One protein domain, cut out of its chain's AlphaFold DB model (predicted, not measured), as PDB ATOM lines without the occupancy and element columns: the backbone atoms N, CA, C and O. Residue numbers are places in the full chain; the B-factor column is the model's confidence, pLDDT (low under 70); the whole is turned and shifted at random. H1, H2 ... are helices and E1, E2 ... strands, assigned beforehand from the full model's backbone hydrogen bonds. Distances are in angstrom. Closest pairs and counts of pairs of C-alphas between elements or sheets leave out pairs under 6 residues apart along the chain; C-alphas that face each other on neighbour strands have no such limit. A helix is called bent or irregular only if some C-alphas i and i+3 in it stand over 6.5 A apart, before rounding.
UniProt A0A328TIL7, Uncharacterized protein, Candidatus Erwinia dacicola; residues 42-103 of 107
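What this domain is: This is residues 42 to 103 of the 107 residues of an uncharacterized protein of Candidatus Erwinia dacicola (UniProt A0A328TIL7). A long, bent two-stranded hairpin, E2 and E3, makes the length of the domain, with the short strand E1 side by side with E3 to complete a strongly twisted sheet. One helix, H1, only grazes this sheet with residues 60 to 68. The printed part has 62 residues, with E1, H1, E2 and E3 along the chain; the sheet order is E1, E3, E2, all antiparallel, and the class is mixed, helices and strands. The whole is loose and elongated, with a radius of gyration of the C-alphas of 13.2 A and spans of 41 by 23 by 16 A.

Where its parts are: E1, residues 42 to 46, begins at C-alpha 42 (128.124, 261.630, 304.931) and is 13.5 A long. H1, residues 57 to 68, is 14.9 A long and neither bent nor irregular, but only just: C-alphas 65 and 68 are 6.2 A apart. E2, residues 76 to 86, is 29.3 A long and bends by 64 degrees at residue 80. E3, residues 92 to 102, is 29.4 A long, bends by 63 degrees at residue 96 and ends at C-alpha 102 (127.460, 256.940, 300.416).

How they stand to each other: E3 is the inner strand. E1 is antiparallel to it at 143 degrees, with N 43 and O 100 2.8 A apart, within hydrogen-bond range. The hairpin of E2 and E3 is antiparallel at 157 degrees, with N 81 and O 97 at 2.9 A. E1, H1 and E2 form a split strand-helix-strand unit, two strands running the same way with E3 between them, and its crossover is right-handed. In H1 every O i to N i+4 pair is within range.

The domain as a whole: The two C-alphas farthest apart, those of Asp 74 and Asp 89, are 40.9 A apart. The printed part has no cut. The link E2 to E3 is tight, and the other two are short. No printed residue is under 70 in pLDDT.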
ATOM      1  N   THR A  42     129.442 260.999 304.823       94.62
ATOM      2  CA  THR A  42     128.124 261.630 304.931       94.62
ATOM      3  C   THR A  42     128.184 263.053 304.395       94.62
ATOM      4  O   THR A  42     129.035 263.849 304.801       94.62
ATOM      5  N   LEU A  43     127.257 263.395 303.507       95.00
ATOM      6  CA  LEU A  43     127.061 264.746 302.993       95.00
ATOM      7  C   LEU A  43     125.825 265.373 303.644       95.00
ATOM      8  O   LEU A  43     124.771 264.744 303.702       95.00
ATOM      9  N   TYR A  44     125.937 266.620 304.097       96.25
ATOM     10  CA  TYR A  44     124.838 267.361 304.721       96.25
ATOM     11  C   TYR A  44     124.426 268.549 303.855       96.25
ATOM     12  O   TYR A  44     125.271 269.333 303.423       96.25
ATOM     13  N   PHE A  45     123.121 268.701 303.641       96.62
ATOM     14  CA  PHE A  45     122.547 269.728 302.777       96.62
ATOM     15  C   PHE A  45     121.465 270.515 303.509       96.62
ATOM     16  O   PHE A  45     120.504 269.935 304.017       96.62
ATOM     17  N   GLY A  46     121.604 271.840 303.533       96.00
ATOM     18  CA  GLY A  46     120.549 272.758 303.951       96.00
ATOM     19  C   GLY A  46     119.492 272.931 302.867       96.00
ATOM     20  O   GLY A  46     119.814 272.940 301.679       96.00
ATOM     21  N   LEU A  47     118.225 273.058 303.266       96.75
ATOM     22  CA  LEU A  47     117.108 273.239 302.331       96.75
ATOM     23  C   LEU A  47     116.593 274.684 302.282       96.75
ATOM     24  O   LEU A  47     115.633 274.966 301.564       96.75
ATOM     25  N   ASN A  48     117.215 275.615 303.006       93.75
ATOM     26  CA  ASN A  48     116.860 277.026 302.913       93.75
ATOM     27  C   ASN A  48     117.627 277.726 301.788       93.75
ATOM     28  O   ASN A  48     118.840 277.588 301.639       93.75
ATOM     29  N   ARG A  49     116.918 278.563 301.029       91.50
ATOM     30  CA  ARG A  49     117.546 279.524 300.121       91.50
ATOM     31  C   ARG A  49     117.836 280.817 300.891       91.50
ATOM     32  O   ARG A  49     116.991 281.220 301.691       91.50
ATOM     33  N   PRO A  50     118.963 281.514 300.637       87.00
ATOM     34  CA  PRO A  50     119.220 282.821 301.252       87.00
ATOM     35  C   PRO A  50     118.075 283.812 301.011       87.00
ATOM     36  O   PRO A  50     117.770 284.643 301.863       87.00
ATOM     37  N   GLN A  51     117.446 283.714 299.838       90.19
ATOM     38  CA  GLN A  51     116.282 284.486 299.427       90.19
ATOM     39  C   GLN A  51     115.314 283.548 298.696       90.19
ATOM     40  O   GLN A  51     115.733 282.773 297.835       90.19
ATOM     41  N   GLY A  52     114.023 283.634 299.016       90.81
ATOM     42  CA  GLY A  52     112.970 282.840 298.379       90.81
ATOM     43  C   GLY A  52     112.468 281.671 299.226       90.81
ATOM     44  O   GLY A  52     112.766 281.559 300.412       90.81
ATOM     45  N   ALA A  53     111.645 280.824 298.606       94.19
ATOM     46  CA  ALA A  53     111.050 279.667 299.266       94.19
ATOM     47  C   ALA A  53     112.104 278.595 299.589       94.19
ATOM     48  O   ALA A  53     113.131 278.493 298.913       94.19
ATOM     49  N   ALA A  54     111.823 277.764 300.593       94.12
ATOM     50  CA  ALA A  54     112.614 276.568 300.865       94.12
ATOM     51  C   ALA A  54     112.614 275.616 299.656       94.12
ATOM     52  O   ALA A  54     111.693 275.631 298.835       94.12
ATOM     53  N   ILE A  55     113.668 274.811 299.541       97.19
ATOM     54  CA  ILE A  55     113.799 273.758 298.530       97.19
ATOM     55  C   ILE A  55     112.657 272.760 298.734       97.19
ATOM     56  O   ILE A  55     112.480 272.224 299.831       97.19
ATOM     57  N   LEU A  56     111.875 272.523 297.683       96.56
ATOM     58  CA  LEU A  56     110.806 271.530 297.708       96.56
ATOM     59  C   LEU A  56     111.380 270.121 297.538       96.56
ATOM     60  O   LEU A  56     112.435 269.936 296.937       96.56
ATOM     61  N   GLU A  57     110.647 269.105 297.996       96.38
ATOM     62  CA  GLU A  57     111.102 267.711 297.909       96.38
ATOM     63  C   GLU A  57     111.386 267.273 296.463       96.38
ATOM     64  O   GLU A  57     112.377 266.602 296.205       96.38
ATOM     65  N   ALA A  58     110.572 267.712 295.499       98.00
ATOM     66  CA  ALA A  58     110.790 267.401 294.085       98.00
ATOM     67  C   ALA A  58     112.064 268.056 293.521       98.00
ATOM     68  O   ALA A  58     112.753 267.464 292.695       98.00
ATOM     69  N   GLU A  59     112.394 269.269 293.975       98.12
ATOM     70  CA  GLU A  59     113.626 269.958 293.574       98.12
ATOM     71  C   GLU A  59     114.852 269.273 294.181       98.12
ATOM     72  O   GLU A  59     115.860 269.083 293.501       98.12
ATOM     73  N   TRP A  60     114.742 268.856 295.447       98.00
ATOM     74  CA  TRP A  60     115.754 268.048 296.116       98.00
ATOM     75  C   TRP A  60     115.994 266.728 295.375       98.00
ATOM     76  O   TRP A  60     117.137 266.421 295.043       98.00
ATOM     77  N   GLN A  61     114.933 265.980 295.058       98.12
ATOM     78  CA  GLN A  61     115.068 264.708 294.352       98.12
ATOM     79  C   GLN A  61     115.691 264.898 292.964       98.12
ATOM     80  O   GLN A  61     116.589 264.149 292.595       98.12
ATOM     81  N   GLY A  62     115.305 265.949 292.231       98.38
ATOM     82  CA  GLY A  62     115.925 266.274 290.946       98.38
ATOM     83  C   GLY A  62     117.429 266.562 291.050       98.38
ATOM     84  O   GLY A  62     118.197 266.126 290.195       98.38
ATOM     85  N   PHE A  63     117.871 267.248 292.111       97.62
ATOM     86  CA  PHE A  63     119.298 267.448 292.390       97.62
ATOM     87  C   PHE A  63     120.012 266.129 292.710       97.62
ATOM     88  O   PHE A  63     121.104 265.886 292.196       97.62
ATOM     89  N   VAL A  64     119.402 265.264 293.527       97.19
ATOM     90  CA  VAL A  64     119.973 263.946 293.834       97.19
ATOM     91  C   VAL A  64     120.154 263.136 292.553       97.19
ATOM     92  O   VAL A  64     121.261 262.674 292.281       97.19
ATOM     93  N   ASP A  65     119.114 263.038 291.729       97.12
ATOM     94  CA  ASP A  65     119.129 262.242 290.501       97.12
ATOM     95  C   ASP A  65     120.123 262.785 289.465       97.12
ATOM     96  O   ASP A  65     120.841 262.015 288.826       97.12
ATOM     97  N   GLY A  66     120.176 264.110 289.299       97.62
ATOM     98  CA  GLY A  66     121.000 264.759 288.280       97.62
ATOM     99  C   GLY A  66     122.463 264.947 288.674       97.62
ATOM    100  O   GLY A  66     123.342 264.854 287.820       97.62
ATOM    101  N   GLU A  67     122.745 265.199 289.953       96.69
ATOM    102  CA  GLU A  67     124.082 265.604 290.397       96.69
ATOM    103  C   GLU A  67     124.721 264.627 291.385       96.69
ATOM    104  O   GLU A  67     125.925 264.368 291.296       96.69
ATOM    105  N   VAL A  68     123.960 264.060 292.318       95.12
ATOM    106  CA  VAL A  68     124.540 263.199 293.359       95.12
ATOM    107  C   VAL A  68     124.723 261.776 292.836       95.12
ATOM    108  O   VAL A  68     125.850 261.278 292.791       95.12
ATOM    109  N   THR A  69     123.649 261.145 292.364       94.56
ATOM    110  CA  THR A  69     123.628 259.751 291.899       94.56
ATOM    111  C   THR A  69     124.710 259.436 290.852       94.56
ATOM    112  O   THR A  69     125.397 258.426 291.006       94.56
ATOM    113  N   PRO A  70     124.989 260.283 289.837       95.56
ATOM    114  CA  PRO A  70     126.044 259.986 288.861       95.56
ATOM    115  C   PRO A  70     127.460 259.918 289.455       95.56
ATOM    116  O   PRO A  70     128.353 259.303 288.862       95.56
ATOM    117  N   ARG A  71     127.681 260.571 290.605       93.50
ATOM    118  CA  ARG A  71     128.973 260.641 291.305       93.50
ATOM    119  C   ARG A  71     129.097 259.586 292.406       93.50
ATOM    120  O   ARG A  71     130.219 259.214 292.738       93.50
ATOM    121  N   VAL A  72     127.977 259.075 292.919       91.12
ATOM    122  CA  VAL A  72     127.921 258.040 293.966       91.12
ATOM    123  C   VAL A  72     127.378 256.737 293.374       91.12
ATOM    124  O   VAL A  72     126.244 256.331 293.617       91.12
ATOM    125  N   LYS A  73     128.195 256.098 292.529       84.62
ATOM    126  CA  LYS A  73     127.779 254.960 291.686       84.62
ATOM    127  C   LYS A  73     127.383 253.706 292.462       84.62
ATOM    128  O   LYS A  73     126.605 252.907 291.953       84.62
ATOM    129  N   ASP A  74     127.927 253.558 293.658       88.69
ATOM    130  CA  ASP A  74     127.771 252.368 294.491       88.69
ATOM    131  C   ASP A  74     126.450 252.351 295.271       88.69
ATOM    132  O   ASP A  74     126.071 251.318 295.817       88.69
ATOM    133  N   GLY A  75     125.728 253.474 295.274       90.94
ATOM    134  CA  GLY A  75     124.506 253.663 296.042       90.94
ATOM    135  C   GLY A  75     124.653 254.764 297.085       90.94
ATOM    136  O   GLY A  75     125.752 255.130 297.506       90.94
ATOM    137  N   LEU A  76     123.514 255.323 297.476       94.44
ATOM    138  CA  LEU A  76     123.435 256.246 298.592       94.44
ATOM    139  C   LEU A  76     122.120 256.067 299.336       94.44
ATOM    140  O   LEU A  76     121.082 255.768 298.740       94.44
ATOM    141  N   THR A  77     122.156 256.375 300.626       94.88
ATOM    142  CA  THR A  77     120.972 256.429 301.476       94.88
ATOM    143  C   THR A  77     120.754 257.859 301.959       94.88
ATOM    144  O   THR A  77     121.662 258.485 302.506       94.88
ATOM    145  N   VAL A  78     119.545 258.394 301.764       96.50
ATOM    146  CA  VAL A  78     119.183 259.761 302.168       96.50
ATOM    147  C   VAL A  78     118.254 259.746 303.380       96.50
ATOM    148  O   VAL A  78     117.235 259.059 303.391       96.50
ATOM    149  N   PHE A  79     118.565 260.579 304.371       96.12
ATOM    150  CA  PHE A  79     117.798 260.763 305.598       96.12
ATOM    151  C   PHE A  79     117.282 262.199 305.719       96.12
ATOM    152  O   PHE A  79     117.946 263.165 305.325       96.12
ATOM    153  N   ALA A  80     116.105 262.357 306.327       97.31
ATOM    154  CA  ALA A  80     115.655 263.659 306.801       97.31
ATOM    155  C   ALA A  80     116.521 264.111 307.988       97.31
ATOM    156  O   ALA A  80     116.800 263.322 308.889       97.31
ATOM    157  N   ALA A  81     116.916 265.382 307.997       97.31
ATOM    158  CA  ALA A  81     117.758 265.961 309.038       97.31
ATOM    159  C   ALA A  81     117.300 267.382 309.408       97.31
ATOM    160  O   ALA A  81     116.461 267.992 308.736       97.31
ATOM    161  N   GLN A  82     117.861 267.922 310.489       96.88
ATOM    162  CA  GLN A  82     117.667 269.309 310.908       96.88
ATOM    163  C   GLN A  82     119.020 269.943 311.226       96.88
ATOM    164  O   GLN A  82     119.760 269.454 312.080       96.88
ATOM    165  N   GLY A  83     119.330 271.038 310.537       94.69
ATOM    166  CA  GLY A  83     120.532 271.828 310.756       94.69
ATOM    167  C   GLY A  83     120.310 272.886 311.831       94.69
ATOM    168  O   GLY A  83     119.240 273.497 311.913       94.69
ATOM    169  N   GLN A  84     121.330 273.125 312.654       96.00
ATOM    170  CA  GLN A  84     121.350 274.226 313.609       96.00
ATOM    171  C   GLN A  84     122.776 274.746 313.784       96.00
ATOM    172  O   GLN A  84     123.687 273.975 314.074       96.00
ATOM    173  N   TRP A  85     122.962 276.059 313.677       92.69
ATOM    174  CA  TRP A  85     124.250 276.702 313.936       92.69
ATOM    175  C   TRP A  85     124.062 278.116 314.473       92.69
ATOM    176  O   TRP A  85     123.013 278.746 314.308       92.69
ATOM    177  N   LEU A  86     125.097 278.607 315.145       95.56
ATOM    178  CA  LEU A  86     125.149 279.977 315.625       95.56
ATOM    179  C   LEU A  86     125.687 280.870 314.504       95.56
ATOM    180  O   LEU A  86     126.780 280.630 313.994       95.56
ATOM    181  N   GLY A  87     124.906 281.868 314.100       90.12
ATOM    182  CA  GLY A  87     125.349 282.878 313.146       90.12
ATOM    183  C   GLY A  87     126.388 283.820 313.754       90.12
ATOM    184  O   GLY A  87     126.519 283.931 314.974       90.12
ATOM    185  N   ASN A  88     127.104 284.548 312.899       92.62
ATOM    186  CA  ASN A  88     128.083 285.550 313.339       92.62
ATOM    187  C   ASN A  88     127.434 286.721 314.102       92.62
ATOM    188  O   ASN A  88     128.116 287.440 314.823       92.62
ATOM    189  N   ASP A  89     126.120 286.905 313.955       94.19
ATOM    190  CA  ASP A  89     125.287 287.846 314.709       94.19
ATOM    191  C   ASP A  89     124.885 287.319 316.104       94.19
ATOM    192  O   ASP A  89     124.132 287.972 316.826       94.19
ATOM    193  N   GLY A  90     125.361 286.129 316.485       95.69
ATOM    194  CA  GLY A  90     125.005 285.457 317.734       95.69
ATOM    195  C   GLY A  90     123.601 284.852 317.723       95.69
ATOM    196  O   GLY A  90     123.136 284.368 318.759       95.69
ATOM    197  N   LYS A  91     122.903 284.855 316.582       95.62
ATOM    198  CA  LYS A  91     121.559 284.295 316.473       95.62
ATOM    199  C   LYS A  91     121.619 282.818 316.108       95.62
ATOM    200  O   LYS A  91     122.294 282.403 315.169       95.62
ATOM    201  N   LEU A  92     120.855 282.011 316.839       94.88
ATOM    202  CA  LEU A  92     120.702 280.596 316.537       94.88
ATOM    203  C   LEU A  92     119.787 280.405 315.326       94.88
ATOM    204  O   LEU A  92     118.593 280.715 315.386       94.88
ATOM    205  N   THR A  93     120.344 279.865 314.250       92.94
ATOM    206  CA  THR A  93     119.603 279.525 313.034       92.94
ATOM    207  C   THR A  93     119.261 278.045 313.042       92.94
ATOM    208  O   THR A  93     120.042 277.227 313.527       92.94
ATOM    209  N   ARG A  94     118.075 277.710 312.530       94.56
ATOM    210  CA  ARG A  94     117.612 276.336 312.332       94.56
ATOM    211  C   ARG A  94     117.053 276.186 310.934       94.56
ATOM    212  O   ARG A  94     116.389 277.101 310.445       94.56
ATOM    213  N   GLU A  95     117.266 275.028 310.336       94.62
ATOM    214  CA  GLU A  95     116.693 274.708 309.036       94.62
ATOM    215  C   GLU A  95     116.352 273.226 308.894       94.62
ATOM    216  O   GLU A  95     116.890 272.366 309.596       94.62
ATOM    217  N   SER A  96     115.453 272.937 307.954       96.44
ATOM    218  CA  SER A  96     115.303 271.586 307.424       96.44
ATOM    219  C   SER A  96     116.528 271.230 306.587       96.44
ATOM    220  O   SER A  96     117.029 272.056 305.821       96.44
ATOM    221  N   SER A  97     116.983 269.988 306.711       97.56
ATOM    222  CA  SER A  97     118.181 269.496 306.036       97.56
ATOM    223  C   SER A  97     117.980 268.073 305.510       97.56
ATOM    224  O   SER A  97     117.015 267.383 305.859       97.56
ATOM    225  N   LYS A  98     118.916 267.618 304.678       98.00
ATOM    226  CA  LYS A  98     119.063 266.220 304.258       98.00
ATOM    227  C   LYS A  98     120.482 265.752 304.560       98.00
ATOM    228  O   LYS A  98     121.428 266.526 304.409       98.00
ATOM    229  N   ALA A  99     120.621 264.504 304.988       97.38
ATOM    230  CA  ALA A  99     121.908 263.825 305.090       97.38
ATOM    231  C   ALA A  99     121.937 262.689 304.069       97.38
ATOM    232  O   ALA A  99     120.934 261.995 303.920       97.38
ATOM    233  N   ALA A 100     123.047 262.517 303.363       96.50
ATOM    234  CA  ALA A 100     123.231 261.445 302.396       96.50
ATOM    235  C   ALA A 100     124.500 260.670 302.735       96.50
ATOM    236  O   ALA A 100     125.594 261.235 302.690       96.50
ATOM    237  N   ASP A 101     124.340 259.397 303.072       95.19
ATOM    238  CA  ASP A 101     125.446 258.465 303.249       95.19
ATOM    239  C   ASP A 101     125.747 257.801 301.909       95.19
ATOM    240  O   ASP A 101     124.835 257.309 301.244       95.19
ATOM    241  N   ALA A 102     127.016 257.800 301.505       92.25
ATOM    242  CA  ALA A 102     127.460 256.940 300.416       92.25
ATOM    243  C   ALA A 102     127.549 255.502 300.936       92.25
ATOM    244  O   ALA A 102     128.198 255.260 301.961       92.25
ATOM    245  N   ASP A 103     126.913 254.563 300.239       86.25
ATOM    246  CA  ASP A 103     126.910 253.169 300.665       86.25
ATOM    247  C   ASP A 103     128.320 252.580 300.465       86.25
ATOM    248  O   ASP A 103     128.874 252.648 299.361       86.25
TER     249      ASP A 103